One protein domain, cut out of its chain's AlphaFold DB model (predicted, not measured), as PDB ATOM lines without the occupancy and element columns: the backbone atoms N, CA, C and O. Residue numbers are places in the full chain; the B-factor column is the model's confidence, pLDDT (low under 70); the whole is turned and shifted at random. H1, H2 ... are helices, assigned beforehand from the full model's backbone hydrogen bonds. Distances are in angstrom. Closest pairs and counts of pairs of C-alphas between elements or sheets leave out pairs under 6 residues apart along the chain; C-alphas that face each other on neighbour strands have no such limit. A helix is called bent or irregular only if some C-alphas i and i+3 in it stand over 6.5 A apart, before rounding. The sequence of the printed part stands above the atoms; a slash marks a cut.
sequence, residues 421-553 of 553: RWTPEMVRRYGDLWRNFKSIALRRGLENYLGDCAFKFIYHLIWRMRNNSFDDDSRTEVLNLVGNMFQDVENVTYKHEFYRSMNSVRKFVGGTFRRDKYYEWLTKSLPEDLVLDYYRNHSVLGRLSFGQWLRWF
ATOM      1  N   ARG A 421     540.390 327.686 552.184       76.12
ATOM      2  CA  ARG A 421     539.680 328.474 551.168       76.12
ATOM      3  C   ARG A 421     538.767 329.460 551.885       76.12
ATOM      4  O   ARG A 421     537.993 329.059 552.746       76.12
ATOM      5  N   TRP A 422     538.817 330.717 551.480       77.56
ATOM      6  CA  TRP A 422     537.976 331.749 552.069       77.56
ATOM      7  C   TRP A 422     536.631 331.830 551.359       77.56
ATOM      8  O   TRP A 422     536.561 331.797 550.129       77.56
ATOM      9  N   THR A 423     535.583 331.965 552.160       82.69
ATOM     10  CA  THR A 423     534.202 332.185 551.723       82.69
ATOM     11  C   THR A 423     533.779 333.633 552.005       82.69
ATOM     12  O   THR A 423     534.416 334.307 552.824       82.69
ATOM     13  N   PRO A 424     532.665 334.126 551.430       83.25
ATOM     14  CA  PRO A 424     532.150 335.459 551.759       83.25
ATOM     15  C   PRO A 424     531.852 335.632 553.256       83.25
ATOM     16  O   PRO A 424     532.015 336.711 553.817       83.25
ATOM     17  N   GLU A 425     531.452 334.556 553.934       84.06
ATOM     18  CA  GLU A 425     531.222 334.557 555.379       84.06
ATOM     19  C   GLU A 425     532.516 334.755 556.178       84.06
ATOM     20  O   GLU A 425     532.518 335.507 557.148       84.06
ATOM     21  N   MET A 426     533.630 334.146 555.759       83.62
ATOM     22  CA  MET A 426     534.944 334.395 556.370       83.62
ATOM     23  C   MET A 426     535.374 335.856 556.209       83.62
ATOM     24  O   MET A 426     535.885 336.452 557.154       83.62
ATOM     25  N   VAL A 427     535.112 336.461 555.046       86.31
ATOM     26  CA  VAL A 427     535.402 337.886 554.818       86.31
ATOM     27  C   VAL A 427     534.556 338.773 555.737       86.31
ATOM     28  O   VAL A 427     535.091 339.699 556.343       86.31
ATOM     29  N   ARG A 428     533.261 338.472 555.907       87.88
ATOM     30  CA  ARG A 428     532.398 339.201 556.854       87.88
ATOM     31  C   ARG A 428     532.887 339.081 558.295       87.88
ATOM     32  O   ARG A 428     533.045 340.104 558.951       87.88
ATOM     33  N   ARG A 429     533.229 337.867 558.741       85.44
ATOM     34  CA  ARG A 429     533.824 337.632 560.071       85.44
ATOM     35  C   ARG A 429     535.127 338.418 560.259       85.44
ATOM     36  O   ARG A 429     535.353 338.988 561.321       85.44
ATOM     37  N   TYR A 430     535.954 338.541 559.220       88.25
ATOM     38  CA  TYR A 430     537.142 339.403 559.258       88.25
ATOM     39  C   TYR A 430     536.788 340.894 559.413       88.25
ATOM     40  O   TYR A 430     537.485 341.639 560.102       88.25
ATOM     41  N   GLY A 431     535.685 341.343 558.811       88.75
ATOM     42  CA  GLY A 431     535.144 342.682 559.045       88.75
ATOM     43  C   GLY A 431     534.698 342.906 560.490       88.75
ATOM     44  O   GLY A 431     534.884 344.000 561.024       88.75
ATOM     45  N   ASP A 432     534.186 341.875 561.158       87.69
ATOM     46  CA  ASP A 432     533.810 341.938 562.576       87.69
ATOM     47  C   ASP A 432     535.035 342.137 563.475       87.69
ATOM     48  O   ASP A 432     534.982 342.937 564.409       87.69
ATOM     49  N   LEU A 433     536.170 341.510 563.137       87.38
ATOM     50  CA  LEU A 433     537.446 341.758 563.819       87.38
ATOM     51  C   LEU A 433     537.856 343.228 563.725       87.38
ATOM     52  O   LEU A 433     538.250 343.814 564.731       87.38
ATOM     53  N   TRP A 434     537.731 343.843 562.544       89.81
ATOM     54  CA  TRP A 434     538.019 345.270 562.376       89.81
ATOM     55  C   TRP A 434     537.078 346.147 563.198       89.81
ATOM     56  O   TRP A 434     537.535 347.064 563.879       89.81
ATOM     57  N   ARG A 435     535.771 345.855 563.192       87.81
ATOM     58  CA  ARG A 435     534.793 346.602 563.998       87.81
ATOM     59  C   ARG A 435     535.116 346.515 565.489       87.81
ATOM     60  O   ARG A 435     535.113 347.541 566.169       87.81
ATOM     61  N   ASN A 436     535.461 345.324 565.975       81.50
ATOM     62  CA  ASN A 436     535.887 345.109 567.356       81.50
ATOM     63  C   ASN A 436     537.182 345.866 567.667       81.50
ATOM     64  O   ASN A 436     537.238 346.593 568.659       81.50
ATOM     65  N   PHE A 437     538.186 345.769 566.792       86.19
ATOM     66  CA  PHE A 437     539.448 346.491 566.926       86.19
ATOM     67  C   PHE A 437     539.225 348.003 567.012       86.19
ATOM     68  O   PHE A 437     539.662 348.638 567.971       86.19
ATOM     69  N   LYS A 438     538.492 348.579 566.052       84.69
ATOM     70  CA  LYS A 438     538.156 350.006 566.022       84.69
ATOM     71  C   LYS A 438     537.435 350.421 567.302       84.69
ATOM     72  O   LYS A 438     537.794 351.421 567.909       84.69
ATOM     73  N   SER A 439     536.454 349.637 567.739       77.94
ATOM     74  CA  SER A 439     535.694 349.899 568.962       77.94
ATOM     75  C   SER A 439     536.593 349.957 570.206       77.94
ATOM     76  O   SER A 439     536.458 350.871 571.019       77.94
ATOM     77  N   ILE A 440     537.546 349.027 570.338       72.69
ATOM     78  CA  ILE A 440     538.527 349.019 571.435       72.69
ATOM     79  C   ILE A 440     539.474 350.220 571.324       72.69
ATOM     80  O   ILE A 440     539.687 350.913 572.315       72.69
ATOM     81  N   ALA A 441     540.005 350.498 570.131       74.69
ATOM     82  CA  ALA A 441     540.915 351.616 569.893       74.69
ATOM     83  C   ALA A 441     540.271 352.974 570.226       74.69
ATOM     84  O   ALA A 441     540.882 353.772 570.931       74.69
ATOM     85  N   LEU A 442     539.023 353.209 569.799       74.44
ATOM     86  CA  LEU A 442     538.270 354.426 570.129       74.44
ATOM     87  C   LEU A 442     538.051 354.568 571.642       74.44
ATOM     88  O   LEU A 442     538.266 355.637 572.198       74.44
ATOM     89  N   ARG A 443     537.676 353.487 572.344       69.12
ATOM     90  CA  ARG A 443     537.517 353.515 573.813       69.12
ATOM     91  C   ARG A 443     538.820 353.802 574.564       69.12
ATOM     92  O   ARG A 443     538.769 354.155 575.735       69.12
ATOM     93  N   ARG A 444     539.972 353.596 573.923       65.88
ATOM     94  CA  ARG A 444     541.309 353.760 574.508       65.88
ATOM     95  C   ARG A 444     542.012 355.044 574.038       65.88
ATOM     96  O   ARG A 444     543.194 355.196 574.326       65.88
ATOM     97  N   GLY A 445     541.334 355.936 573.305       70.06
ATOM     98  CA  GLY A 445     541.932 357.183 572.807       70.06
ATOM     99  C   GLY A 445     543.013 356.969 571.739       70.06
ATOM    100  O   GLY A 445     544.005 357.697 571.688       70.06
ATOM    101  N   LEU A 446     542.883 355.907 570.935       76.38
ATOM    102  CA  LEU A 446     543.855 355.513 569.906       76.38
ATOM    103  C   LEU A 446     543.397 355.884 568.494       76.38
ATOM    104  O   LEU A 446     543.805 355.244 567.522       76.38
ATOM    105  N   GLU A 447     542.564 356.918 568.360       78.94
ATOM    106  CA  GLU A 447     541.986 357.334 567.077       78.94
ATOM    107  C   GLU A 447     543.082 357.702 566.071       78.94
ATOM    108  O   GLU A 447     543.012 357.344 564.896       78.94
ATOM    109  N   ASN A 448     544.161 358.316 566.560       79.56
ATOM    110  CA  ASN A 448     545.304 358.729 565.747       79.56
ATOM    111  C   ASN A 448     546.069 357.565 565.096       79.56
ATOM    112  O   ASN A 448     546.803 357.793 564.138       79.56
ATOM    113  N   TYR A 449     545.899 356.333 565.587       80.75
ATOM    114  CA  TYR A 449     546.543 355.140 565.031       80.75
ATOM    115  C   TYR A 449     545.608 354.300 564.150       80.75
ATOM    116  O   TYR A 449     546.070 353.352 563.507       80.75
ATOM    117  N   LEU A 450     544.307 354.626 564.093       82.38
ATOM    118  CA  LEU A 450     543.323 353.840 563.343       82.38
ATOM    119  C   LEU A 450     543.672 353.732 561.864       82.38
ATOM    120  O   LEU A 450     543.553 352.644 561.306       82.38
ATOM    121  N   GLY A 451     544.155 354.810 561.241       81.94
ATOM    122  CA  GLY A 451     544.536 354.773 559.832       81.94
ATOM    123  C   GLY A 451     545.684 353.801 559.572       81.94
ATOM    124  O   GLY A 451     545.583 352.951 558.687       81.94
ATOM    125  N   ASP A 452     546.742 353.848 560.389       80.12
ATOM    126  CA  ASP A 452     547.854 352.900 560.288       80.12
ATOM    127  C   ASP A 452     547.352 351.453 560.432       80.12
ATOM    128  O   ASP A 452     547.667 350.604 559.594       80.12
ATOM    129  N   CYS A 453     546.523 351.173 561.444       83.56
ATOM    130  CA  CYS A 453     545.941 349.852 561.687       83.56
ATOM    131  C   CYS A 453     545.001 349.383 560.563       83.56
ATOM    132  O   CYS A 453     545.074 348.217 560.172       83.56
ATOM    133  N   ALA A 454     544.182 350.265 559.989       85.75
ATOM    134  CA  ALA A 454     543.290 349.941 558.876       85.75
ATOM    135  C   ALA A 454     544.083 349.413 557.676       85.75
ATOM    136  O   ALA A 454     543.802 348.329 557.160       85.75
ATOM    137  N   PHE A 455     545.149 350.114 557.269       80.94
ATOM    138  CA  PHE A 455     545.982 349.674 556.142       80.94
ATOM    139  C   PHE A 455     546.618 348.314 556.369       80.94
ATOM    140  O   PHE A 455     546.764 347.532 555.432       80.94
ATOM    141  N   LYS A 456     546.953 348.008 557.616       78.38
ATOM    142  CA  LYS A 456     547.534 346.731 557.998       78.38
ATOM    143  C   LYS A 456     546.524 345.588 557.930       78.38
ATOM    144  O   LYS A 456     546.834 344.549 557.347       78.38
ATOM    145  N   PHE A 457     545.308 345.799 558.436       85.00
ATOM    146  CA  PHE A 457     544.202 344.850 558.276       85.00
ATOM    147  C   PHE A 457     543.907 344.590 556.795       85.00
ATOM    148  O   PHE A 457     543.736 343.438 556.397       85.00
ATOM    149  N   ILE A 458     543.924 345.640 555.971       84.88
ATOM    150  CA  ILE A 458     543.725 345.566 554.518       84.88
ATOM    151  C   ILE A 458     544.870 344.809 553.838       84.88
ATOM    152  O   ILE A 458     544.634 343.934 553.004       84.88
ATOM    153  N   TYR A 459     546.119 345.118 554.188       79.75
ATOM    154  CA  TYR A 459     547.290 344.441 553.643       79.75
ATOM    155  C   TYR A 459     547.290 342.956 553.999       79.75
ATOM    156  O   TYR A 459     547.501 342.131 553.108       79.75
ATOM    157  N   HIS A 460     547.023 342.616 555.265       82.56
ATOM    158  CA  HIS A 460     546.896 341.233 555.711       82.56
ATOM    159  C   HIS A 460     545.807 340.519 554.911       82.56
ATOM    160  O   HIS A 460     546.108 339.516 554.266       82.56
ATOM    161  N   LEU A 461     544.597 341.087 554.838       84.12
ATOM    162  CA  LEU A 461     543.490 340.531 554.061       84.12
ATOM    163  C   LEU A 461     543.917 340.246 552.613       84.12
ATOM    164  O   LEU A 461     543.823 339.113 552.155       84.12
ATOM    165  N   ILE A 462     544.496 341.225 551.912       80.12
ATOM    166  CA  ILE A 462     544.944 341.067 550.517       80.12
ATOM    167  C   ILE A 462     546.085 340.060 550.372       80.12
ATOM    168  O   ILE A 462     546.188 339.366 549.358       80.12
ATOM    169  N   TRP A 463     546.986 339.988 551.347       78.94
ATOM    170  CA  TRP A 463     548.038 338.986 551.338       78.94
ATOM    171  C   TRP A 463     547.442 337.579 551.449       78.94
ATOM    172  O   TRP A 463     547.814 336.716 550.652       78.94
ATOM    173  N   ARG A 464     546.450 337.362 552.323       78.50
ATOM    174  CA  ARG A 464     545.683 336.103 552.375       78.50
ATOM    175  C   ARG A 464     544.990 335.830 551.045       78.50
ATOM    176  O   ARG A 464     545.121 334.733 550.510       78.50
ATOM    177  N   MET A 465     544.396 336.862 550.438       75.62
ATOM    178  CA  MET A 465     543.757 336.775 549.119       75.62
ATOM    179  C   MET A 465     544.649 336.190 548.018       75.62
ATOM    180  O   MET A 465     544.173 335.539 547.093       75.62
ATOM    181  N   ARG A 466     545.951 336.474 548.067       76.88
ATOM    182  CA  ARG A 466     546.900 336.037 547.036       76.88
ATOM    183  C   ARG A 466     547.453 334.643 547.259       76.88
ATOM    184  O   ARG A 466     547.906 334.033 546.297       76.88
ATOM    185  N   ASN A 467     547.493 334.199 548.510       74.75
ATOM    186  CA  ASN A 467     548.118 332.937 548.887       74.75
ATOM    187  C   ASN A 467     547.094 331.809 549.082       74.75
ATOM    188  O   ASN A 467     547.487 330.648 549.114       74.75
ATOM    189  N   ASN A 468     545.799 332.132 549.153       78.12
ATOM    190  CA  ASN A 468     544.715 331.165 549.309       78.12
ATOM    191  C   ASN A 468     543.794 331.169 548.064       78.12
ATOM    192  O   ASN A 468     543.898 332.033 547.193       78.12
ATOM    193  N   SER A 469     542.898 330.182 547.948       74.69
ATOM    194  CA  SER A 469     541.902 330.112 546.860       74.69
ATOM    195  C   SER A 469     540.648 330.940 547.176       74.69
ATOM    196  O   SER A 469     540.197 330.929 548.321       74.69
ATOM    197  N   PHE A 470     540.064 331.608 546.166       71.38
ATOM    198  CA  PHE A 470     538.896 332.503 546.301       71.38
ATOM    199  C   PHE A 470     537.945 332.431 545.104       71.38
ATOM    200  O   PHE A 470     538.399 332.370 543.957       71.38
ATOM    201  N   ASP A 471     536.643 332.528 545.379       75.00
ATOM    202  CA  ASP A 471     535.601 332.788 544.377       75.00
ATOM    203  C   ASP A 471     535.326 334.292 544.196       75.00
ATOM    204  O   ASP A 471     535.818 335.138 544.946       75.00
ATOM    205  N   ASP A 472     534.573 334.629 543.147       75.50
ATOM    206  CA  ASP A 472     534.278 336.014 542.764       75.50
ATOM    207  C   ASP A 472     533.383 336.748 543.773       75.50
ATOM    208  O   ASP A 472     533.564 337.952 543.992       75.50
ATOM    209  N   ASP A 473     532.490 336.032 544.454       79.44
ATOM    210  CA  ASP A 473     531.657 336.595 545.522       79.44
ATOM    211  C   ASP A 473     532.526 337.033 546.708       79.44
ATOM    212  O   ASP A 473     532.398 338.158 547.197       79.44
ATOM    213  N   SER A 474     533.498 336.203 547.107       80.88
ATOM    214  CA  SER A 474     534.462 336.553 548.157       80.88
ATOM    215  C   SER A 474     535.308 337.770 547.773       80.88
ATOM    216  O   SER A 474     535.583 338.624 548.613       80.88
ATOM    217  N   ARG A 475     535.699 337.904 546.495       78.44
ATOM    218  CA  ARG A 475     536.438 339.087 546.009       78.44
ATOM    219  C   ARG A 475     535.607 340.366 546.103       78.44
ATOM    220  O   ARG A 475     536.157 341.418 546.428       78.44
ATOM    221  N   THR A 476     534.311 340.279 545.816       79.69
ATOM    222  CA  THR A 476     533.385 341.415 545.913       79.69
ATOM    223  C   THR A 476     533.219 341.858 547.362       79.69
ATOM    224  O   THR A 476     533.350 343.045 547.659       79.69
ATOM    225  N   GLU A 477     533.033 340.908 548.280       85.56
ATOM    226  CA  GLU A 477     532.914 341.201 549.710       85.56
ATOM    227  C   GLU A 477     534.174 341.885 550.262       85.56
ATOM    228  O   GLU A 477     534.089 342.856 551.013       85.56
ATOM    229  N   VAL A 478     535.357 341.443 549.820       85.44
ATOM    230  CA  VAL A 478     536.639 342.061 550.193       85.44
ATOM    231  C   VAL A 478     536.699 343.516 549.750       85.44
ATOM    232  O   VAL A 478     537.138 344.365 550.518       85.44
ATOM    233  N   LEU A 479     536.259 343.831 548.530       80.12
ATOM    234  CA  LEU A 479     536.263 345.208 548.034       80.12
ATOM    235  C   LEU A 479     535.365 346.124 548.866       80.12
ATOM    236  O   LEU A 479     535.772 347.241 549.189       80.12
ATOM    237  N   ASN A 480     534.182 345.636 549.240       83.25
ATOM    238  CA  ASN A 480     533.260 346.367 550.105       83.25
ATOM    239  C   ASN A 480     533.882 346.604 551.486       83.25
ATOM    240  O   ASN A 480     533.898 347.734 551.969       83.25
ATOM    241  N   LEU A 481     534.464 345.562 552.088       88.81
ATOM    242  CA  LEU A 481     535.102 345.660 553.397       88.81
ATOM    243  C   LEU A 481     536.289 346.630 553.399       88.81
ATOM    244  O   LEU A 481     536.395 347.470 554.288       88.81
ATOM    245  N   VAL A 482     537.160 346.552 552.390       86.25
ATOM    246  CA  VAL A 482     538.290 347.481 552.244       86.25
ATOM    247  C   VAL A 482     537.783 348.918 552.074       86.25
ATOM    248  O   VAL A 482     538.357 349.832 552.657       86.25
ATOM    249  N   GLY A 483     536.697 349.123 551.320       81.19
ATOM    250  CA  GLY A 483     536.068 350.437 551.171       81.19
ATOM    251  C   GLY A 483     535.579 351.000 552.504       81.19
ATOM    252  O   GLY A 483     535.867 352.151 552.818       81.19
ATOM    253  N   ASN A 484     534.925 350.169 553.318       84.75
ATOM    254  CA  ASN A 484     534.465 350.553 554.654       84.75
ATOM    255  C   ASN A 484     535.638 350.895 555.586       84.75
ATOM    256  O   ASN A 484     535.603 351.915 556.262       84.75
ATOM    257  N   MET A 485     536.708 350.092 555.584       87.44
ATOM    258  CA  MET A 485     537.908 350.371 556.386       87.44
ATOM    259  C   MET A 485     538.593 351.683 555.978       87.44
ATOM    260  O   MET A 485     539.183 352.344 556.826       87.44
ATOM    261  N   PHE A 486     538.522 352.084 554.703       81.50
ATOM    262  CA  PHE A 486     539.073 353.364 554.247       81.50
ATOM    263  C   PHE A 486     538.286 354.582 554.714       81.50
ATOM    264  O   PHE A 486     538.897 355.618 554.962       81.50
ATOM    265  N   GLN A 487     536.974 354.454 554.910       79.38
ATOM    266  CA  GLN A 487     536.170 355.526 555.502       79.38
ATOM    267  C   GLN A 487     536.549 355.800 556.964       79.38
ATOM    268  O   GLN A 487     536.289 356.887 557.466       79.38
ATOM    269  N   ASP A 488     537.200 354.842 557.627       78.44
ATOM    270  CA  ASP A 488     537.676 354.970 559.004       78.44
ATOM    271  C   ASP A 488     539.081 355.602 559.106       78.44
ATOM    272  O   ASP A 488     539.624 355.729 560.206       78.44
ATOM    273  N   VAL A 489     539.703 355.970 557.977       77.44
ATOM    274  CA  VAL A 489     541.056 356.539 557.932       77.44
ATOM    275  C   VAL A 489     540.989 358.063 558.016       77.44
ATOM    276  O   VAL A 489     540.676 358.723 557.031       77.44
ATOM    277  N   GLU A 490     541.373 358.621 559.163       67.56
ATOM    278  CA  GLU A 490     541.545 360.075 559.326       67.56
ATOM    279  C   GLU A 490     543.022 360.486 559.404       67.56
ATOM    280  O   GLU A 490     543.435 361.436 558.746       67.56
ATOM    281  N   ASN A 491     543.845 359.737 560.149       68.69
ATOM    282  CA  ASN A 491     545.258 360.051 560.380       68.69
ATOM    283  C   ASN A 491     546.163 358.863 560.043       68.69
ATOM    284  O   ASN A 491     545.882 357.721 560.409       68.69
ATOM    285  N   VAL A 492     547.268 359.138 559.343       71.31
ATOM    286  CA  VAL A 492     548.232 358.119 558.905       71.31
ATOM    287  C   VAL A 492     549.640 358.557 559.267       71.31
ATOM    288  O   VAL A 492     550.204 359.456 558.635       71.31
ATOM    289  N   THR A 493     550.234 357.886 560.249       71.19
ATOM    290  CA  THR A 493     551.603 358.172 560.685       71.19
ATOM    291  C   THR A 493     552.611 357.637 559.664       71.19
ATOM    292  O   THR A 493     553.573 358.320 559.308       71.19
ATOM    293  N   TYR A 494     552.380 356.438 559.115       72.56
ATOM    294  CA  TYR A 494     553.322 355.738 558.233       72.56
ATOM    295  C   TYR A 494     552.858 355.732 556.769       72.56
ATOM    296  O   TYR A 494     552.524 354.694 556.189       72.56
ATOM    297  N   LYS A 495     552.921 356.902 556.121       74.06
ATOM    298  CA  LYS A 495     552.485 357.128 554.724       74.06
ATOM    299  C   LYS A 495     553.048 356.135 553.696       74.06
ATOM    300  O   LYS A 495     552.378 355.767 552.735       74.06
ATOM    301  N   HIS A 496     554.271 355.650 553.892       70.12
ATOM    302  CA  HIS A 496     554.868 354.661 552.994       70.12
ATOM    303  C   HIS A 496     554.145 353.298 553.019       70.12
ATOM    304  O   HIS A 496     553.979 352.665 551.971       70.12
ATOM    305  N   GLU A 497     553.672 352.850 554.186       69.06
ATOM    306  CA  GLU A 497     552.920 351.592 554.307       69.06
ATOM    307  C   GLU A 497     551.488 351.726 553.816       69.06
ATOM    308  O   GLU A 497     550.971 350.805 553.172       69.06
ATOM    309  N   PHE A 498     550.900 352.909 553.991       75.19
ATOM    310  CA  PHE A 498     549.693 353.284 553.269       75.19
ATOM    311  C   PHE A 498     549.873 353.035 551.765       75.19
ATOM    312  O   PHE A 498     549.165 352.212 551.182       75.19
ATOM    313  N   TYR A 499     550.898 353.617 551.138       76.12
ATOM    314  CA  TYR A 499     551.124 353.453 549.699       76.12
ATOM    315  C   TYR A 499     551.326 351.999 549.263       76.12
ATOM    316  O   TYR A 499     550.866 351.592 548.188       76.12
ATOM    317  N   ARG A 500     552.018 351.183 550.060       73.44
ATOM    318  CA  ARG A 500     552.197 349.750 549.775       73.44
ATOM    319  C   ARG A 500     550.891 348.973 549.852       73.44
ATOM    320  O   ARG A 500     550.648 348.124 548.984       73.44
ATOM    321  N   SER A 501     550.056 349.287 550.833       76.31
ATOM    322  CA  SER A 501     548.725 348.704 550.999       76.31
ATOM    323  C   SER A 501     547.847 349.057 549.804       76.31
ATOM    324  O   SER A 501     547.350 348.153 549.133       76.31
ATOM    325  N   MET A 502     547.818 350.332 549.397       78.00
ATOM    326  CA  MET A 502     547.101 350.782 548.196       78.00
ATOM    327  C   MET A 502     547.573 350.065 546.931       78.00
ATOM    328  O   MET A 502     546.778 349.577 546.131       78.00
ATOM    329  N   ASN A 503     548.884 349.914 546.743       77.19
ATOM    330  CA  ASN A 503     549.397 349.156 545.602       77.19
ATOM    331  C   ASN A 503     549.037 347.673 545.652       77.19
ATOM    332  O   ASN A 503     548.884 347.045 544.600       77.19
ATOM    333  N   SER A 504     548.919 347.109 546.851       78.62
ATOM    334  CA  SER A 504     548.474 345.735 547.021       78.62
ATOM    335  C   SER A 504     547.005 345.587 546.642       78.62
ATOM    336  O   SER A 504     546.703 344.685 545.858       78.62
ATOM    337  N   VAL A 505     546.144 346.522 547.058       79.12
ATOM    338  CA  VAL A 505     544.735 346.591 546.632       79.12
ATOM    339  C   VAL A 505     544.676 346.688 545.110       79.12
ATOM    340  O   VAL A 505     544.116 345.813 544.459       79.12
ATOM    341  N   ARG A 506     545.370 347.667 544.512       79.38
ATOM    342  CA  ARG A 506     545.399 347.887 543.055       79.38
ATOM    343  C   ARG A 506     545.773 346.635 542.261       79.38
ATOM    344  O   ARG A 506     545.171 346.340 541.233       79.38
ATOM    345  N   LYS A 507     546.815 345.924 542.699       78.62
ATOM    346  CA  LYS A 507     547.280 344.688 542.049       78.62
ATOM    347  C   LYS A 507     546.285 343.544 542.226       78.62
ATOM    348  O   LYS A 507     546.146 342.741 541.316       78.62
ATOM    349  N   PHE A 508     545.636 343.464 543.386       77.38
ATOM    350  CA  PHE A 508     544.624 342.454 543.665       77.38
ATOM    351  C   PHE A 508     543.376 342.649 542.786       77.38
ATOM    352  O   PHE A 508     542.874 341.685 542.221       77.38
ATOM    353  N   VAL A 509     542.946 343.896 542.572       69.56
ATOM    354  CA  VAL A 509     541.736 344.203 541.789       69.56
ATOM    355  C   VAL A 509     541.961 344.248 540.271       69.56
ATOM    356  O   VAL A 509     541.008 344.173 539.505       69.56
ATOM    357  N   GLY A 510     543.210 344.359 539.808       59.47
ATOM    358  CA  GLY A 510     543.549 344.730 538.425       59.47
ATOM    359  C   GLY A 510     543.165 343.754 537.301       59.47
ATOM    360  O   GLY A 510     543.384 344.099 536.143       59.47
ATOM    361  N   GLY A 511     542.624 342.569 537.604       57.84
ATOM    362  CA  GLY A 511     542.161 341.592 536.603       57.84
ATOM    363  C   GLY A 511     540.678 341.724 536.224       57.84
ATOM    364  O   GLY A 511     540.330 341.576 535.057       57.84
ATOM    365  N   THR A 512     539.811 342.040 537.188       52.34
ATOM    366  CA  THR A 512     538.344 342.159 537.028       52.34
ATOM    367  C   THR A 512     537.842 343.591 537.230       52.34
ATOM    368  O   THR A 512     536.815 343.988 536.678       52.34
ATOM    369  N   PHE A 513     538.591 344.407 537.971       58.56
ATOM    370  CA  PHE A 513     538.300 345.811 538.219       58.56
ATOM    371  C   PHE A 513     539.123 346.665 537.256       58.56
ATOM    372  O   PHE A 513     540.352 346.741 537.349       58.56
ATOM    373  N   ARG A 514     538.454 347.304 536.289       64.12
ATOM    374  CA  ARG A 514     539.145 348.207 535.366       64.12
ATOM    375  C   ARG A 514     539.855 349.316 536.154       64.12
ATOM    376  O   ARG A 514     539.392 349.781 537.196       64.12
ATOM    377  N   ARG A 515     541.020 349.726 535.658       65.44
ATOM    378  CA  ARG A 515     541.933 350.634 536.362       65.44
ATOM    379  C   ARG A 515     541.325 352.017 536.650       65.44
ATOM    380  O   ARG A 515     541.643 352.618 537.668       65.44
ATOM    381  N   ASP A 516     540.460 352.501 535.770       65.94
ATOM    382  CA  ASP A 516     539.626 353.698 535.934       65.94
ATOM    383  C   ASP A 516     538.668 353.579 537.124       65.94
ATOM    384  O   ASP A 516     538.622 354.489 537.951       65.94
ATOM    385  N   LYS A 517     537.994 352.431 537.271       69.88
ATOM    386  CA  LYS A 517     537.112 352.161 538.415       69.88
ATOM    387  C   LYS A 517     537.870 352.153 539.741       69.88
ATOM    388  O   LYS A 517     537.340 352.633 540.735       69.88
ATOM    389  N   TYR A 518     539.110 351.650 539.764       74.69
ATOM    390  CA  TYR A 518     539.965 351.683 540.963       74.69
ATOM    391  C   TYR A 518     540.231 353.113 541.428       74.69
ATOM    392  O   TYR A 518     540.040 353.419 542.598       74.69
ATOM    393  N   TYR A 519     540.634 353.996 540.515       75.06
ATOM    394  CA  TYR A 519     540.913 355.387 540.865       75.06
ATOM    395  C   TYR A 519     539.645 356.168 541.228       75.06
ATOM    396  O   TYR A 519     539.681 356.963 542.158       75.06
ATOM    397  N   GLU A 520     538.515 355.906 540.563       75.25
ATOM    398  CA  GLU A 520     537.227 356.490 540.961       75.25
ATOM    399  C   GLU A 520     536.817 356.049 542.373       75.25
ATOM    400  O   GLU A 520     536.376 356.865 543.180       75.25
ATOM    401  N   TRP A 521     536.988 354.765 542.686       77.00
ATOM    402  CA  TRP A 521     536.701 354.222 544.008       77.00
ATOM    403  C   TRP A 521     537.622 354.803 545.089       77.00
ATOM    404  O   TRP A 521     537.134 355.160 546.158       77.00
ATOM    405  N   LEU A 522     538.917 354.978 544.800       76.44
ATOM    406  CA  LEU A 522     539.863 355.633 545.711       76.44
ATOM    407  C   LEU A 522     539.418 357.041 546.094       76.44
ATOM    408  O   LEU A 522     539.350 357.355 547.277       76.44
ATOM    409  N   THR A 523     539.089 357.865 545.099       76.62
ATOM    410  CA  THR A 523     538.674 359.253 545.321       76.62
ATOM    411  C   THR A 523     537.360 359.347 546.103       76.62
ATOM    412  O   THR A 523     537.145 360.325 546.803       76.62
ATOM    413  N   LYS A 524     536.484 358.336 546.017       77.62
ATOM    414  CA  LYS A 524     535.238 358.286 546.801       77.62
ATOM    415  C   LYS A 524     535.419 357.783 548.234       77.62
ATOM    416  O   LYS A 524     534.533 358.016 549.048       77.62
ATOM    417  N   SER A 525     536.493 357.046 548.521       73.75
ATOM    418  CA  SER A 525     536.608 356.257 549.759       73.75
ATOM    419  C   SER A 525     537.657 356.774 550.742       73.75
ATOM    420  O   SER A 525     537.700 356.280 551.860       73.75
ATOM    421  N   LEU A 526     538.512 357.722 550.344       75.44
ATOM    422  CA  LEU A 526     539.606 358.249 551.168       75.44
ATOM    423  C   LEU A 526     539.564 359.785 551.244       75.44
ATOM    424  O   LEU A 526     539.120 360.415 550.279       75.44
ATOM    425  N   PRO A 527     540.094 360.385 552.329       76.25
ATOM    426  CA  PRO A 527     540.332 361.824 552.413       76.25
ATOM    427  C   PRO A 527     541.128 362.363 551.218       76.25
ATOM    428  O   PRO A 527     542.073 361.729 550.733       76.25
ATOM    429  N   GLU A 528     540.740 363.543 550.733       77.69
ATOM    430  CA  GLU A 528     541.288 364.139 549.509       77.69
ATOM    431  C   GLU A 528     542.808 364.349 549.588       77.69
ATOM    432  O   GLU A 528     543.536 364.061 548.637       77.69
ATOM    433  N   ASP A 529     543.311 364.786 550.737       76.88
ATOM    434  CA  ASP A 529     544.731 365.024 550.987       76.88
ATOM    435  C   ASP A 529     545.565 363.734 550.893       76.88
ATOM    436  O   ASP A 529     546.620 363.732 550.251       76.88
ATOM    437  N   LEU A 530     545.072 362.619 551.440       76.94
ATOM    438  CA  LEU A 530     545.715 361.304 551.338       76.94
ATOM    439  C   LEU A 530     545.708 360.774 549.900       76.94
ATOM    440  O   LEU A 530     546.697 360.191 549.442       76.94
ATOM    441  N   VAL A 531     544.617 361.000 549.164       78.62
ATOM    442  CA  VAL A 531     544.512 360.645 547.740       78.62
ATOM    443  C   VAL A 531     545.521 361.443 546.909       78.62
ATOM    444  O   VAL A 531     546.240 360.869 546.084       78.62
ATOM    445  N   LEU A 532     545.625 362.751 547.150       75.69
ATOM    446  CA  LEU A 532     546.588 363.626 546.482       75.69
ATOM    447  C   LEU A 532     548.031 363.225 546.794       75.69
ATOM    448  O   LEU A 532     548.865 363.180 545.888       75.69
ATOM    449  N   ASP A 533     548.334 362.906 548.051       77.69
ATOM    450  CA  ASP A 533     549.669 362.477 548.467       77.69
ATOM    451  C   ASP A 533     550.061 361.137 547.819       77.69
ATOM    452  O   ASP A 533     551.163 361.001 547.275       77.69
ATOM    453  N   TYR A 534     549.128 360.181 547.740       78.25
ATOM    454  CA  TYR A 534     549.321 358.936 546.988       78.25
ATOM    455  C   TYR A 534     549.600 359.197 545.500       78.25
ATOM    456  O   TYR A 534     550.530 358.622 544.932       78.25
ATOM    457  N   TYR A 535     548.850 360.096 544.852       76.06
ATOM    458  CA  TYR A 535     549.065 360.426 543.438       76.06
ATOM    459  C   TYR A 535     550.352 361.202 543.157       76.06
ATOM    460  O   TYR A 535     550.892 361.076 542.060       76.06
ATOM    461  N   ARG A 536     550.857 361.994 544.106       72.06
ATOM    462  CA  ARG A 536     552.148 362.689 543.969       72.06
ATOM    463  C   ARG A 536     553.323 361.720 544.054       72.06
ATOM    464  O   ARG A 536     554.297 361.872 543.321       72.06
ATOM    465  N   ASN A 537     553.222 360.720 544.928       68.19
ATOM    466  CA  ASN A 537     554.295 359.762 545.191       68.19
ATOM    467  C   ASN A 537     554.280 358.541 544.254       68.19
ATOM    468  O   ASN A 537     555.296 357.858 544.102       68.19
ATOM    469  N   HIS A 538     553.164 358.282 543.571       66.25
ATOM    470  CA  HIS A 538     553.078 357.287 542.503       66.25
ATOM    471  C   HIS A 538     553.010 357.986 541.150       66.25
ATOM    472  O   HIS A 538     552.218 358.894 540.965       66.25
ATOM    473  N   SER A 539     553.779 357.528 540.159       53.16
ATOM    474  CA  SER A 539     553.786 358.043 538.775       53.16
ATOM    475  C   SER A 539     552.484 357.740 538.003       53.16
ATOM    476  O   SER A 539     552.468 357.115 536.939       53.16
ATOM    477  N   VAL A 540     551.349 358.151 538.566       51.78
ATOM    478  CA  VAL A 540     549.991 358.002 538.040       51.78
ATOM    479  C   VAL A 540     549.612 359.210 537.188       51.78
ATOM    480  O   VAL A 540     548.851 359.041 536.241       51.78
ATOM    481  N   LEU A 541     550.204 360.384 537.439       48.22
ATOM    482  CA  LEU A 541     549.910 361.633 536.720       48.22
ATOM    483  C   LEU A 541     550.085 361.524 535.194       48.22
ATOM    484  O   LEU A 541     549.302 362.104 534.452       48.22
ATOM    485  N   GLY A 542     551.029 360.711 534.710       49.38
ATOM    486  CA  GLY A 542     551.203 360.440 533.275       49.38
ATOM    487  C   GLY A 542     550.248 359.390 532.685       49.38
ATOM    488  O   GLY A 542     550.459 358.947 531.560       49.38
ATOM    489  N   ARG A 543     549.267 358.892 533.453       50.53
ATOM    490  CA  ARG A 543     548.420 357.737 533.088       50.53
ATOM    491  C   ARG A 543     546.928 357.919 533.405       50.53
ATOM    492  O   ARG A 543     546.178 356.955 533.251       50.53
ATOM    493  N   LEU A 544     546.507 359.097 533.870       51.81
ATOM    494  CA  LEU A 544     545.094 359.448 534.053       51.81
ATOM    495  C   LEU A 544     544.488 359.875 532.709       51.81
ATOM    496  O   LEU A 544     545.140 360.547 531.914       51.81
ATOM    497  N   SER A 545     543.242 359.484 532.448       54.50
ATOM    498  CA  SER A 545     542.493 359.980 531.288       54.50
ATOM    499  C   SER A 545     542.174 361.469 531.442       54.50
ATOM    500  O   SER A 545     542.063 361.978 532.558       54.50
ATOM    501  N   PHE A 546     541.970 362.172 530.327       50.06
ATOM    502  CA  PHE A 546     541.644 363.603 530.331       50.06
ATOM    503  C   PHE A 546     540.417 363.934 531.201       50.06
ATOM    504  O   PHE A 546     540.434 364.902 531.950       50.06
ATOM    505  N   GLY A 547     539.391 363.075 531.200       53.16
ATOM    506  CA  GLY A 547     538.209 363.240 532.056       53.16
ATOM    507  C   GLY A 547     538.464 363.015 533.553       53.16
ATOM    508  O   GLY A 547     537.707 363.518 534.376       53.16
ATOM    509  N   GLN A 548     539.515 362.277 533.923       53.03
ATOM    510  CA  GLN A 548     539.969 362.166 535.316       53.03
ATOM    511  C   GLN A 548     540.787 363.394 535.721       53.03
ATOM    512  O   GLN A 548     540.662 363.859 536.846       53.03
ATOM    513  N   TRP A 549     541.557 363.950 534.784       58.47
ATOM    514  CA  TRP A 549     542.253 365.227 534.943       58.47
ATOM    515  C   TRP A 549     541.283 366.405 535.142       58.47
ATOM    516  O   TRP A 549     541.534 367.274 535.962       58.47
ATOM    517  N   LEU A 550     540.147 366.401 534.443       52.91
ATOM    518  CA  LEU A 550     539.109 367.442 534.519       52.91
ATOM    519  C   LEU A 550     538.202 367.371 535.751       52.91
ATOM    520  O   LEU A 550     537.507 368.333 536.026       52.91
ATOM    521  N   ARG A 551     538.145 366.230 536.450       51.75
ATOM    522  CA  ARG A 551     537.505 366.148 537.778       51.75
ATOM    523  C   ARG A 551     538.475 366.491 538.909       51.75
ATOM    524  O   ARG A 551     538.046 366.624 540.046       51.75
ATOM    525  N   TRP A 552     539.768 366.515 538.597       48.66
ATOM    526  CA  TRP A 552     540.852 366.868 539.508       48.66
ATOM    527  C   TRP A 552     541.119 368.380 539.532       48.66
ATOM    528  O   TRP A 552     541.516 368.900 540.570       48.66
ATOM    529  N   PHE A 553     540.910 369.055 538.398       40.59
ATOM    530  CA  PHE A 553     540.875 370.514 538.264       40.59
ATOM    531  C   PHE A 553     539.473 371.042 538.562       40.59
ATOM    532  O   PHE A 553     539.378 372.152 539.129       40.59
TER     533      PHE A 553
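Overview. This is residues 421 to 553 of the 553 residues of a protein of Beijerinckia indica subsp. indica (strain ATCC 9039 / DSM 1715 / NCIMB 8712) (UniProt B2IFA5). The domain is a flat slab of helices, with a triangle of three long ones, H1, H2 and H3, side by side at one end as an up and down bundle, each running against the one before it in the chain. H4 packs along H2 and H5 meets the end of H3, while the shorter H6 is set crosswise to H4, and little H7 lies at the end of the slab opposite H1. The printed part has 133 residues with seven named helices, H1 to H7 in chain order, and no named strand; the class is all helix. It is compact, with a radius of gyration of the C-alphas of 15.1 A, and spans 41 by 38 by 20 A.

Along the chain. H2, the longest helix, is residues 447 to 467, 31.0 A from C-alpha 447 at (541.986, 357.334, 567.077) to C-alpha 467. It is irregular: C-alphas 448 and 451 are 7.2 A apart. H1 is residues 424 to 443, 29.0 A long, beginning at C-alpha 424 at (532.150, 335.459, 551.759). H3 is residues 472 to 487, 23.4 A, and H4 is residues 495 to 509, 21.2 A. H5 is residues 515 to 525, H6 is residues 528 to 537, and H7 is residues 546 to 552, ending at C-alpha 552 at (540.852, 366.868, 539.508).

Arrangement. H2 and H3 are the hub, touching three helices each. They form a helical hairpin at a shallow tilt of 15 degrees; their closest C-alphas, of Ala 454 and Met 485, are 5.9 A apart. H1 and H2 form another, at 19 degrees, where H1 touches with residues 434 to 441 alone; the closest C-alphas are those of Ala 441 and Glu 447, 6.5 A. H1 touches H3 the same way at 13 degrees, closest at the C-alphas of Pro 424 and Ser 474, 4.4 A. H2 touches H4 the same way at 34.9 degrees, only just shallow; the closest C-alphas, of Tyr 459 and Ser 501, are 5.2 A apart. H3 touches H5 with residues 483 to 487 alone, at a steep tilt of 40 degrees; the closest C-alphas, of Gln 487 and Ser 525, are 5.8 A apart. H4 and H6 are close but not clearly touching, about perpendicular at 86 degrees, with the C-alphas of Tyr 499 and Tyr 534 closest at 6.4 A. H7 touches no helix. Every O i to N i+4 pair is within hydrogen-bond range in H1, H3, H4, H5, H6 and H7, and 15 of 17 in H2.

Size, cuts and confidence. The two C-alphas farthest apart, of Arg 444 and Phe 546, are 45.3 A apart. The printed part has no cut and no long link. The mean pLDDT of the printed part is 74.5; 31 residues are under 70, among them 509 to 517 and 537 to 553.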